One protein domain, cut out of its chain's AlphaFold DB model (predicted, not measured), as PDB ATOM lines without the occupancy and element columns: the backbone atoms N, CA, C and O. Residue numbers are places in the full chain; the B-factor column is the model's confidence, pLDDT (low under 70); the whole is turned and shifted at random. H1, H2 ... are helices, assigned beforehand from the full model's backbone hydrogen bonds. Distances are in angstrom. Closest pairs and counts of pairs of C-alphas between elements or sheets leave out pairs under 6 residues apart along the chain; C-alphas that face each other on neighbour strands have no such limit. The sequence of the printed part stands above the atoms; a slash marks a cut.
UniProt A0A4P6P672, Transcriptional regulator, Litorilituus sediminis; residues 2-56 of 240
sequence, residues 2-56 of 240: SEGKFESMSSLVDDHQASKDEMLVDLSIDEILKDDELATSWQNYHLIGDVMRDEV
ATOM      1  N   SER A   2     -10.495 -30.960 -24.808       69.44
ATOM      2  CA  SER A   2      -9.405 -30.331 -25.569       69.44
ATOM      3  C   SER A   2      -8.056 -30.874 -25.107       69.44
ATOM      4  O   SER A   2      -7.710 -30.710 -23.939       69.44
ATOM      5  N   GLU A   3      -7.293 -31.462 -26.025       79.81
ATOM      6  CA  GLU A   3      -5.945 -32.012 -25.792       79.81
ATOM      7  C   GLU A   3      -5.008 -31.013 -25.093       79.81
ATOM      8  O   GLU A   3      -4.240 -31.397 -24.217       79.81
ATOM      9  N   GLY A   4      -5.164 -29.713 -25.372       84.12
ATOM     10  CA  GLY A   4      -4.354 -28.662 -24.749       84.12
ATOM     11  C   GLY A   4      -4.472 -28.564 -23.220       84.12
ATOM     12  O   GLY A   4      -3.529 -28.123 -22.572       84.12
ATOM     13  N   LYS A   5      -5.584 -29.010 -22.614       86.62
ATOM     14  CA  LYS A   5      -5.726 -29.026 -21.144       86.62
ATOM     15  C   LYS A   5      -4.843 -30.097 -20.515       86.62
ATOM     16  O   LYS A   5      -4.166 -29.841 -19.526       86.62
ATOM     17  N   PHE A   6      -4.814 -31.282 -21.124       88.69
ATOM     18  CA  PHE A   6      -3.969 -32.388 -20.680       88.69
ATOM     19  C   PHE A   6      -2.488 -32.102 -20.920       88.69
ATOM     20  O   PHE A   6      -1.661 -32.488 -20.102       88.69
ATOM     21  N   GLU A   7      -2.151 -31.393 -21.999       87.50
ATOM     22  CA  GLU A   7      -0.785 -30.928 -22.252       87.50
ATOM     23  C   GLU A   7      -0.326 -29.924 -21.184       87.50
ATOM     24  O   GLU A   7       0.742 -30.099 -20.604       87.50
ATOM     25  N   SER A   8      -1.164 -28.930 -20.859       86.75
ATOM     26  CA  SER A   8      -0.899 -27.966 -19.779       86.75
ATOM     27  C   SER A   8      -0.741 -28.662 -18.423       86.75
ATOM     28  O   SER A   8       0.209 -28.406 -17.688       86.75
ATOM     29  N   MET A   9      -1.621 -29.618 -18.121       88.12
ATOM     30  CA  MET A   9      -1.541 -30.436 -16.914       88.12
ATOM     31  C   MET A   9      -0.258 -31.282 -16.876       88.12
ATOM     32  O   MET A   9       0.400 -31.333 -15.845       88.12
ATOM     33  N   SER A  10       0.130 -31.928 -17.980       88.50
ATOM     34  CA  SER A  10       1.369 -32.718 -18.058       88.50
ATOM     35  C   SER A  10       2.605 -31.841 -17.869       88.50
ATOM     36  O   SER A  10       3.510 -32.206 -17.129       88.50
ATOM     37  N   SER A  11       2.613 -30.660 -18.491       88.88
ATOM     38  CA  SER A  11       3.647 -29.643 -18.297       88.88
ATOM     39  C   SER A  11       3.752 -29.230 -16.826       88.88
ATOM     40  O   SER A  11       4.865 -29.113 -16.322       88.88
ATOM     41  N   LEU A  12       2.619 -29.103 -16.129       88.69
ATOM     42  CA  LEU A  12       2.563 -28.789 -14.702       88.69
ATOM     43  C   LEU A  12       3.062 -29.939 -13.808       88.69
ATOM     44  O   LEU A  12       3.763 -29.674 -12.835       88.69
ATOM     45  N   VAL A  13       2.744 -31.200 -14.129       88.94
ATOM     46  CA  VAL A  13       3.265 -32.375 -13.395       88.94
ATOM     47  C   VAL A  13       4.789 -32.448 -13.484       88.94
ATOM     48  O   VAL A  13       5.453 -32.740 -12.492       88.94
ATOM     49  N   ASP A  14       5.341 -32.158 -14.661       87.94
ATOM     50  CA  ASP A  14       6.776 -32.258 -14.931       87.94
ATOM     51  C   ASP A  14       7.568 -30.988 -14.554       87.94
ATOM     52  O   ASP A  14       8.751 -30.886 -14.884       87.94
ATOM     53  N   ASP A  15       6.932 -30.004 -13.898       84.44
ATOM     54  CA  ASP A  15       7.491 -28.664 -13.614       84.44
ATOM     55  C   ASP A  15       8.034 -27.955 -14.873       84.44
ATOM     56  O   ASP A  15       8.886 -27.064 -14.847       84.44
ATOM     57  N   HIS A  16       7.529 -28.346 -16.038       77.69
ATOM     58  CA  HIS A  16       7.961 -27.847 -17.329       77.69
ATOM     59  C   HIS A  16       7.128 -26.630 -17.732       77.69
ATOM     60  O   HIS A  16       6.667 -26.551 -18.873       77.69
ATOM     61  N   GLN A  17       6.912 -25.699 -16.794       67.81
ATOM     62  CA  GLN A  17       6.091 -24.500 -16.960       67.81
ATOM     63  C   GLN A  17       6.587 -23.702 -18.170       67.81
ATOM     64  O   GLN A  17       7.535 -22.918 -18.093       67.81
ATOM     65  N   ALA A  18       5.951 -23.920 -19.325       55.69
ATOM     66  CA  ALA A  18       6.405 -23.416 -20.621       55.69
ATOM     67  C   ALA A  18       6.354 -21.878 -20.732       55.69
ATOM     68  O   ALA A  18       6.780 -21.299 -21.731       55.69
ATOM     69  N   SER A  19       5.869 -21.192 -19.699       55.56
ATOM     70  CA  SER A  19       5.808 -19.741 -19.621       55.56
ATOM     71  C   SER A  19       6.015 -19.288 -18.178       55.56
ATOM     72  O   SER A  19       5.423 -19.840 -17.258       55.56
ATOM     73  N   LYS A  20       6.839 -18.251 -17.980       58.84
ATOM     74  CA  LYS A  20       7.047 -17.540 -16.697       58.84
ATOM     75  C   LYS A  20       5.799 -16.767 -16.229       58.84
ATOM     76  O   LYS A  20       5.920 -15.773 -15.521       58.84
ATOM     77  N   ASP A  21       4.628 -17.148 -16.717       70.38
ATOM     78  CA  ASP A  21       3.386 -16.421 -16.537       70.38
ATOM     79  C   ASP A  21       2.620 -17.099 -15.403       70.38
ATOM     80  O   ASP A  21       1.854 -18.037 -15.615       70.38
ATOM     81  N   GLU A  22       2.896 -16.666 -14.171       75.38
ATOM     82  CA  GLU A  22       2.288 -17.203 -12.943       75.38
ATOM     83  C   GLU A  22       0.750 -17.231 -13.035       75.38
ATOM     84  O   GLU A  22       0.113 -18.168 -12.561       75.38
ATOM     85  N   MET A  23       0.147 -16.285 -13.766       74.25
ATOM     86  CA  MET A  23      -1.297 -16.262 -14.017       74.25
ATOM     87  C   MET A  23      -1.810 -17.471 -14.808       74.25
ATOM     88  O   MET A  23      -2.934 -17.908 -14.581       74.25
ATOM     89  N   LEU A  24      -1.033 -18.013 -15.751       75.50
ATOM     90  CA  LEU A  24      -1.460 -19.180 -16.533       75.50
ATOM     91  C   LEU A  24      -1.447 -20.460 -15.693       75.50
ATOM     92  O   LEU A  24      -2.240 -21.362 -15.954       75.50
ATOM     93  N   VAL A  25      -0.587 -20.508 -14.673       81.50
ATOM     94  CA  VAL A  25      -0.522 -21.604 -13.701       81.50
ATOM     95  C   VAL A  25      -1.754 -21.594 -12.808       81.50
ATOM     96  O   VAL A  25      -2.421 -22.612 -12.668       81.50
ATOM     97  N   ASP A  26      -2.110 -20.431 -12.263       84.69
ATOM     98  CA  ASP A  26      -3.302 -20.305 -11.422       84.69
ATOM     99  C   ASP A  26      -4.574 -20.665 -12.199       84.69
ATOM    100  O   ASP A  26      -5.444 -21.368 -11.689       84.69
ATOM    101  N   LEU A  27      -4.662 -20.250 -13.468       84.75
ATOM    102  CA  LEU A  27      -5.790 -20.587 -14.336       84.75
ATOM    103  C   LEU A  27      -5.874 -22.088 -14.652       84.75
ATOM    104  O   LEU A  27      -6.985 -22.619 -14.714       84.75
ATOM    105  N   SER A  28      -4.742 -22.775 -14.850       84.69
ATOM    106  CA  SER A  28      -4.735 -24.220 -15.109       84.69
ATOM    107  C   SER A  28      -5.048 -25.031 -13.851       84.69
ATOM    108  O   SER A  28      -5.800 -26.001 -13.930       84.69
ATOM    109  N   ILE A  29      -4.574 -24.599 -12.678       88.06
ATOM    110  CA  ILE A  29      -4.952 -25.174 -11.378       88.06
ATOM    111  C   ILE A  29      -6.461 -25.017 -11.146       88.06
ATOM    112  O   ILE A  29      -7.145 -25.986 -10.820       88.06
ATOM    113  N   ASP A  30      -7.006 -23.820 -11.374       90.06
ATOM    114  CA  ASP A  30      -8.444 -23.544 -11.260       90.06
ATOM    115  C   ASP A  30      -9.289 -24.404 -12.203       90.06
ATOM    116  O   ASP A  30     -10.440 -24.736 -11.902       90.06
ATOM    117  N   GLU A  31      -8.750 -24.715 -13.378       88.81
ATOM    118  CA  GLU A  31      -9.386 -25.587 -14.353       88.81
ATOM    119  C   GLU A  31      -9.368 -27.052 -13.897       88.81
ATOM    120  O   GLU A  31     -10.418 -27.697 -13.930       88.81
ATOM    121  N   ILE A  32      -8.231 -27.547 -13.394       90.50
ATOM    122  CA  ILE A  32      -8.103 -28.896 -12.817       90.50
ATOM    123  C   ILE A  32      -9.061 -29.073 -11.630       90.50
ATOM    124  O   ILE A  32      -9.679 -30.120 -11.491       90.50
ATOM    125  N   LEU A  33      -9.245 -28.043 -10.799       89.38
ATOM    126  CA  LEU A  33     -10.156 -28.092  -9.648       89.38
ATOM    127  C   LEU A  33     -11.644 -28.153 -10.031       89.38
ATOM    128  O   LEU A  33     -12.464 -28.597  -9.228       89.38
ATOM    129  N   LYS A  34     -12.020 -27.669 -11.220       91.00
ATOM    130  CA  LYS A  34     -13.419 -27.652 -11.689       91.00
ATOM    131  C   LYS A  34     -13.804 -28.912 -12.456       91.00
ATOM    132  O   LYS A  34     -14.996 -29.213 -12.538       91.00
ATOM    133  N   ASP A  35     -12.831 -29.589 -13.057       91.56
ATOM    134  CA  ASP A  35     -13.040 -30.727 -13.948       91.56
ATOM    135  C   ASP A  35     -12.555 -32.033 -13.300       91.56
ATOM    136  O   ASP A  35     -11.361 -32.250 -13.092       91.56
ATOM    137  N   ASP A  36     -13.503 -32.922 -13.010       90.12
ATOM    138  CA  ASP A  36     -13.265 -34.210 -12.350       90.12
ATOM    139  C   ASP A  36     -12.355 -35.144 -13.176       90.12
ATOM    140  O   ASP A  36     -11.536 -35.885 -12.623       90.12
ATOM    141  N   GLU A  37     -12.430 -35.078 -14.512       91.06
ATOM    142  CA  GLU A  37     -11.600 -35.904 -15.401       91.06
ATOM    143  C   GLU A  37     -10.129 -35.455 -15.363       91.06
ATOM    144  O   GLU A  37      -9.215 -36.288 -15.339       91.06
ATOM    145  N   LEU A  38      -9.891 -34.139 -15.302       90.38
ATOM    146  CA  LEU A  38      -8.546 -33.571 -15.162       90.38
ATOM    147  C   LEU A  38      -7.965 -33.852 -13.777       90.38
ATOM    148  O   LEU A  38      -6.816 -34.279 -13.689       90.38
ATOM    149  N   ALA A  39      -8.753 -33.688 -12.711       89.19
ATOM    150  CA  ALA A  39      -8.331 -34.018 -11.350       89.19
ATOM    151  C   ALA A  39      -7.932 -35.498 -11.220       89.19
ATOM    152  O   ALA A  39      -6.872 -35.825 -10.677       89.19
ATOM    153  N   THR A  40      -8.731 -36.397 -11.799       90.50
ATOM    154  CA  THR A  40      -8.427 -37.835 -11.837       90.50
ATOM    155  C   THR A  40      -7.152 -38.122 -12.634       90.50
ATOM    156  O   THR A  40      -6.305 -38.912 -12.215       90.50
ATOM    157  N   SER A  41      -6.977 -37.468 -13.782       91.00
ATOM    158  CA  SER A  41      -5.783 -37.640 -14.619       91.00
ATOM    159  C   SER A  41      -4.513 -37.143 -13.921       91.00
ATOM    160  O   SER A  41      -3.488 -37.823 -13.957       91.00
ATOM    161  N   TRP A  42      -4.601 -36.018 -13.208       91.00
ATOM    162  CA  TRP A  42      -3.532 -35.475 -12.368       91.00
ATOM    163  C   TRP A  42      -3.103 -36.458 -11.271       91.00
ATOM    164  O   TRP A  42      -1.906 -36.712 -11.095       91.00
ATOM    165  N   GLN A  43      -4.072 -37.052 -10.565       90.88
ATOM    166  CA  GLN A  43      -3.813 -38.080  -9.554       90.88
ATOM    167  C   GLN A  43      -3.139 -39.313 -10.167       90.88
ATOM    168  O   GLN A  43      -2.164 -39.828  -9.616       90.88
ATOM    169  N   ASN A  44      -3.623 -39.770 -11.325       91.38
ATOM    170  CA  ASN A  44      -3.065 -40.930 -12.015       91.38
ATOM    171  C   ASN A  44      -1.616 -40.704 -12.452       91.38
ATOM    172  O   ASN A  44      -0.806 -41.617 -12.326       91.38
ATOM    173  N   TYR A  45      -1.263 -39.512 -12.939       92.56
ATOM    174  CA  TYR A  45       0.114 -39.210 -13.344       92.56
ATOM    175  C   TYR A  45       1.086 -39.285 -12.166       92.56
ATOM    176  O   TYR A  45       2.139 -39.910 -12.282       92.56
ATOM    177  N   HIS A  46       0.700 -38.739 -11.012       90.75
ATOM    178  CA  HIS A  46       1.499 -38.852  -9.793       90.75
ATOM    179  C   HIS A  46       1.611 -40.299  -9.324       90.75
ATOM    180  O   HIS A  46       2.718 -40.768  -9.077       90.75
ATOM    181  N   LEU A  47       0.500 -41.042  -9.307       91.38
ATOM    182  CA  LEU A  47       0.500 -42.452  -8.927       91.38
ATOM    183  C   LEU A  47       1.409 -43.289  -9.835       91.38
ATOM    184  O   LEU A  47       2.185 -44.106  -9.348       91.38
ATOM    185  N   ILE A  48       1.339 -43.090 -11.154       91.94
ATOM    186  CA  ILE A  48       2.217 -43.772 -12.115       91.94
ATOM    187  C   ILE A  48       3.677 -43.402 -11.842       91.94
ATOM    188  O   ILE A  48       4.529 -44.290 -11.813       91.94
ATOM    189  N   GLY A  49       3.968 -42.121 -11.599       90.31
ATOM    190  CA  GLY A  49       5.303 -41.652 -11.233       90.31
ATOM    191  C   GLY A  49       5.832 -42.318  -9.962       90.31
ATOM    192  O   GLY A  49       6.965 -42.800  -9.951       90.31
ATOM    193  N   ASP A  50       5.002 -42.417  -8.927       90.50
ATOM    194  CA  ASP A  50       5.351 -43.069  -7.665       90.50
ATOM    195  C   ASP A  50       5.598 -44.570  -7.870       90.50
ATOM    196  O   ASP A  50       6.550 -45.120  -7.317       90.50
ATOM    197  N   VAL A  51       4.797 -45.247  -8.708       92.69
ATOM    198  CA  VAL A  51       5.016 -46.662  -9.068       92.69
ATOM    199  C   VAL A  51       6.345 -46.827  -9.804       92.69
ATOM    200  O   VAL A  51       7.101 -47.751  -9.512       92.69
ATOM    201  N   MET A  52       6.656 -45.935 -10.747       91.69
ATOM    202  CA  MET A  52       7.910 -45.981 -11.506       91.69
ATOM    203  C   MET A  52       9.141 -45.727 -10.631       91.69
ATOM    204  O   MET A  52      10.206 -46.277 -10.914       91.69
ATOM    205  N   ARG A  53       9.007 -44.910  -9.582       93.38
ATOM    206  CA  ARG A  53      10.072 -44.635  -8.608       93.38
ATOM    207  C   ARG A  53      10.143 -45.653  -7.463       93.38
ATOM    208  O   ARG A  53      11.060 -45.553  -6.655       93.38
ATOM    209  N   ASP A  54       9.240 -46.637  -7.422       90.06
ATOM    210  CA  ASP A  54       9.097 -47.597  -6.314       90.06
ATOM    211  C   ASP A  54       8.835 -46.898  -4.958       90.06
ATOM    212  O   ASP A  54       9.292 -47.331  -3.901       90.06
ATOM    213  N   GLU A  55       8.105 -45.777  -4.997       88.19
ATOM    214  CA  GLU A  55       7.759 -44.933  -3.840       88.19
ATOM    215  C   GLU A  55       6.361 -45.238  -3.276       88.19
ATOM    216  O   GLU A  55       5.975 -44.712  -2.229       88.19
ATOM    217  N   VAL A  56       5.591 -46.112  -3.932       88.38
ATOM    218  CA  VAL A  56       4.242 -46.474  -3.479       88.38
ATOM    219  C   VAL A  56       4.306 -47.354  -2.232       88.38
ATOM    220  O   VAL A  56       4.974 -48.387  -2.191       88.38
TER     221      VAL A  56
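Overview. This is residues 2 to 56 of the 240 residues of the protein "Transcriptional regulator" of Litorilituus sediminis (UniProt A0A4P6P672). Two helices, H2 and H3, meet near their ends and open as a wide V, and a shorter helix, H1, sits in the mouth of the V, packed on both arms with its first residues slanting out to one side. The link of residues 14 to 21 swings from the end of H1 across to the start of H2. The printed part has 55 residues with three named helices, in the order H1, H2, H3, and no named strand: the class is all helix. It is only just compact, close to loose, with a radius of gyration of the C-alphas of 11.8 A, and it spans 34 by 24 by 17 A.

Along the chain. Find C-alpha 3 at (-5.945, -32.012, -25.792); from there H1 runs through residues 3 to 13, 15.4 A long. Next look for C-alpha 22 at (2.288, -17.203, -12.943), where H2 begins; it holds residues 22 to 34 and measures 18.9 A. H3, residues 36 to 52, is the longest at 24.2 A and ends at C-alpha 52, (7.910, -45.981, -11.506).

Arrangement. Start with H1, which touches H2 at a steep tilt of 69.6 degrees, only just short of about perpendicular, opposite ways; their closest C-alphas, of Ser 8 and Ser 28, are 7.1 A apart. H1 also touches H3, at a steep tilt of 45 degrees, the same way; here the closest C-alphas are those of Met 9 and Trp 42, 7.1 A apart. H2 and H3 touch only at the corner by their link, and only just, with 3 pairs of C-alphas within 8 A, through residues 32 to 33 and 38 to 39 alone. Their closest C-alphas, of Ile 32 and Leu 38, are 5.2 A apart, and their lines are about perpendicular at 76 degrees. In H1, H2 and H3 every O i to N i+4 pair is within hydrogen-bond range.

Size, cuts and confidence. Look to Met 23 and Asp 54 for the two C-alphas farthest apart, 33.9 A. The printed part has no cut; the link from H1 to H2 is short, with 8 residues, and that from H2 to H3 is tight, with 1. The mean pLDDT of the printed part is 85.1, and you will find values under 70 at residue 2 and residues 17 to 20.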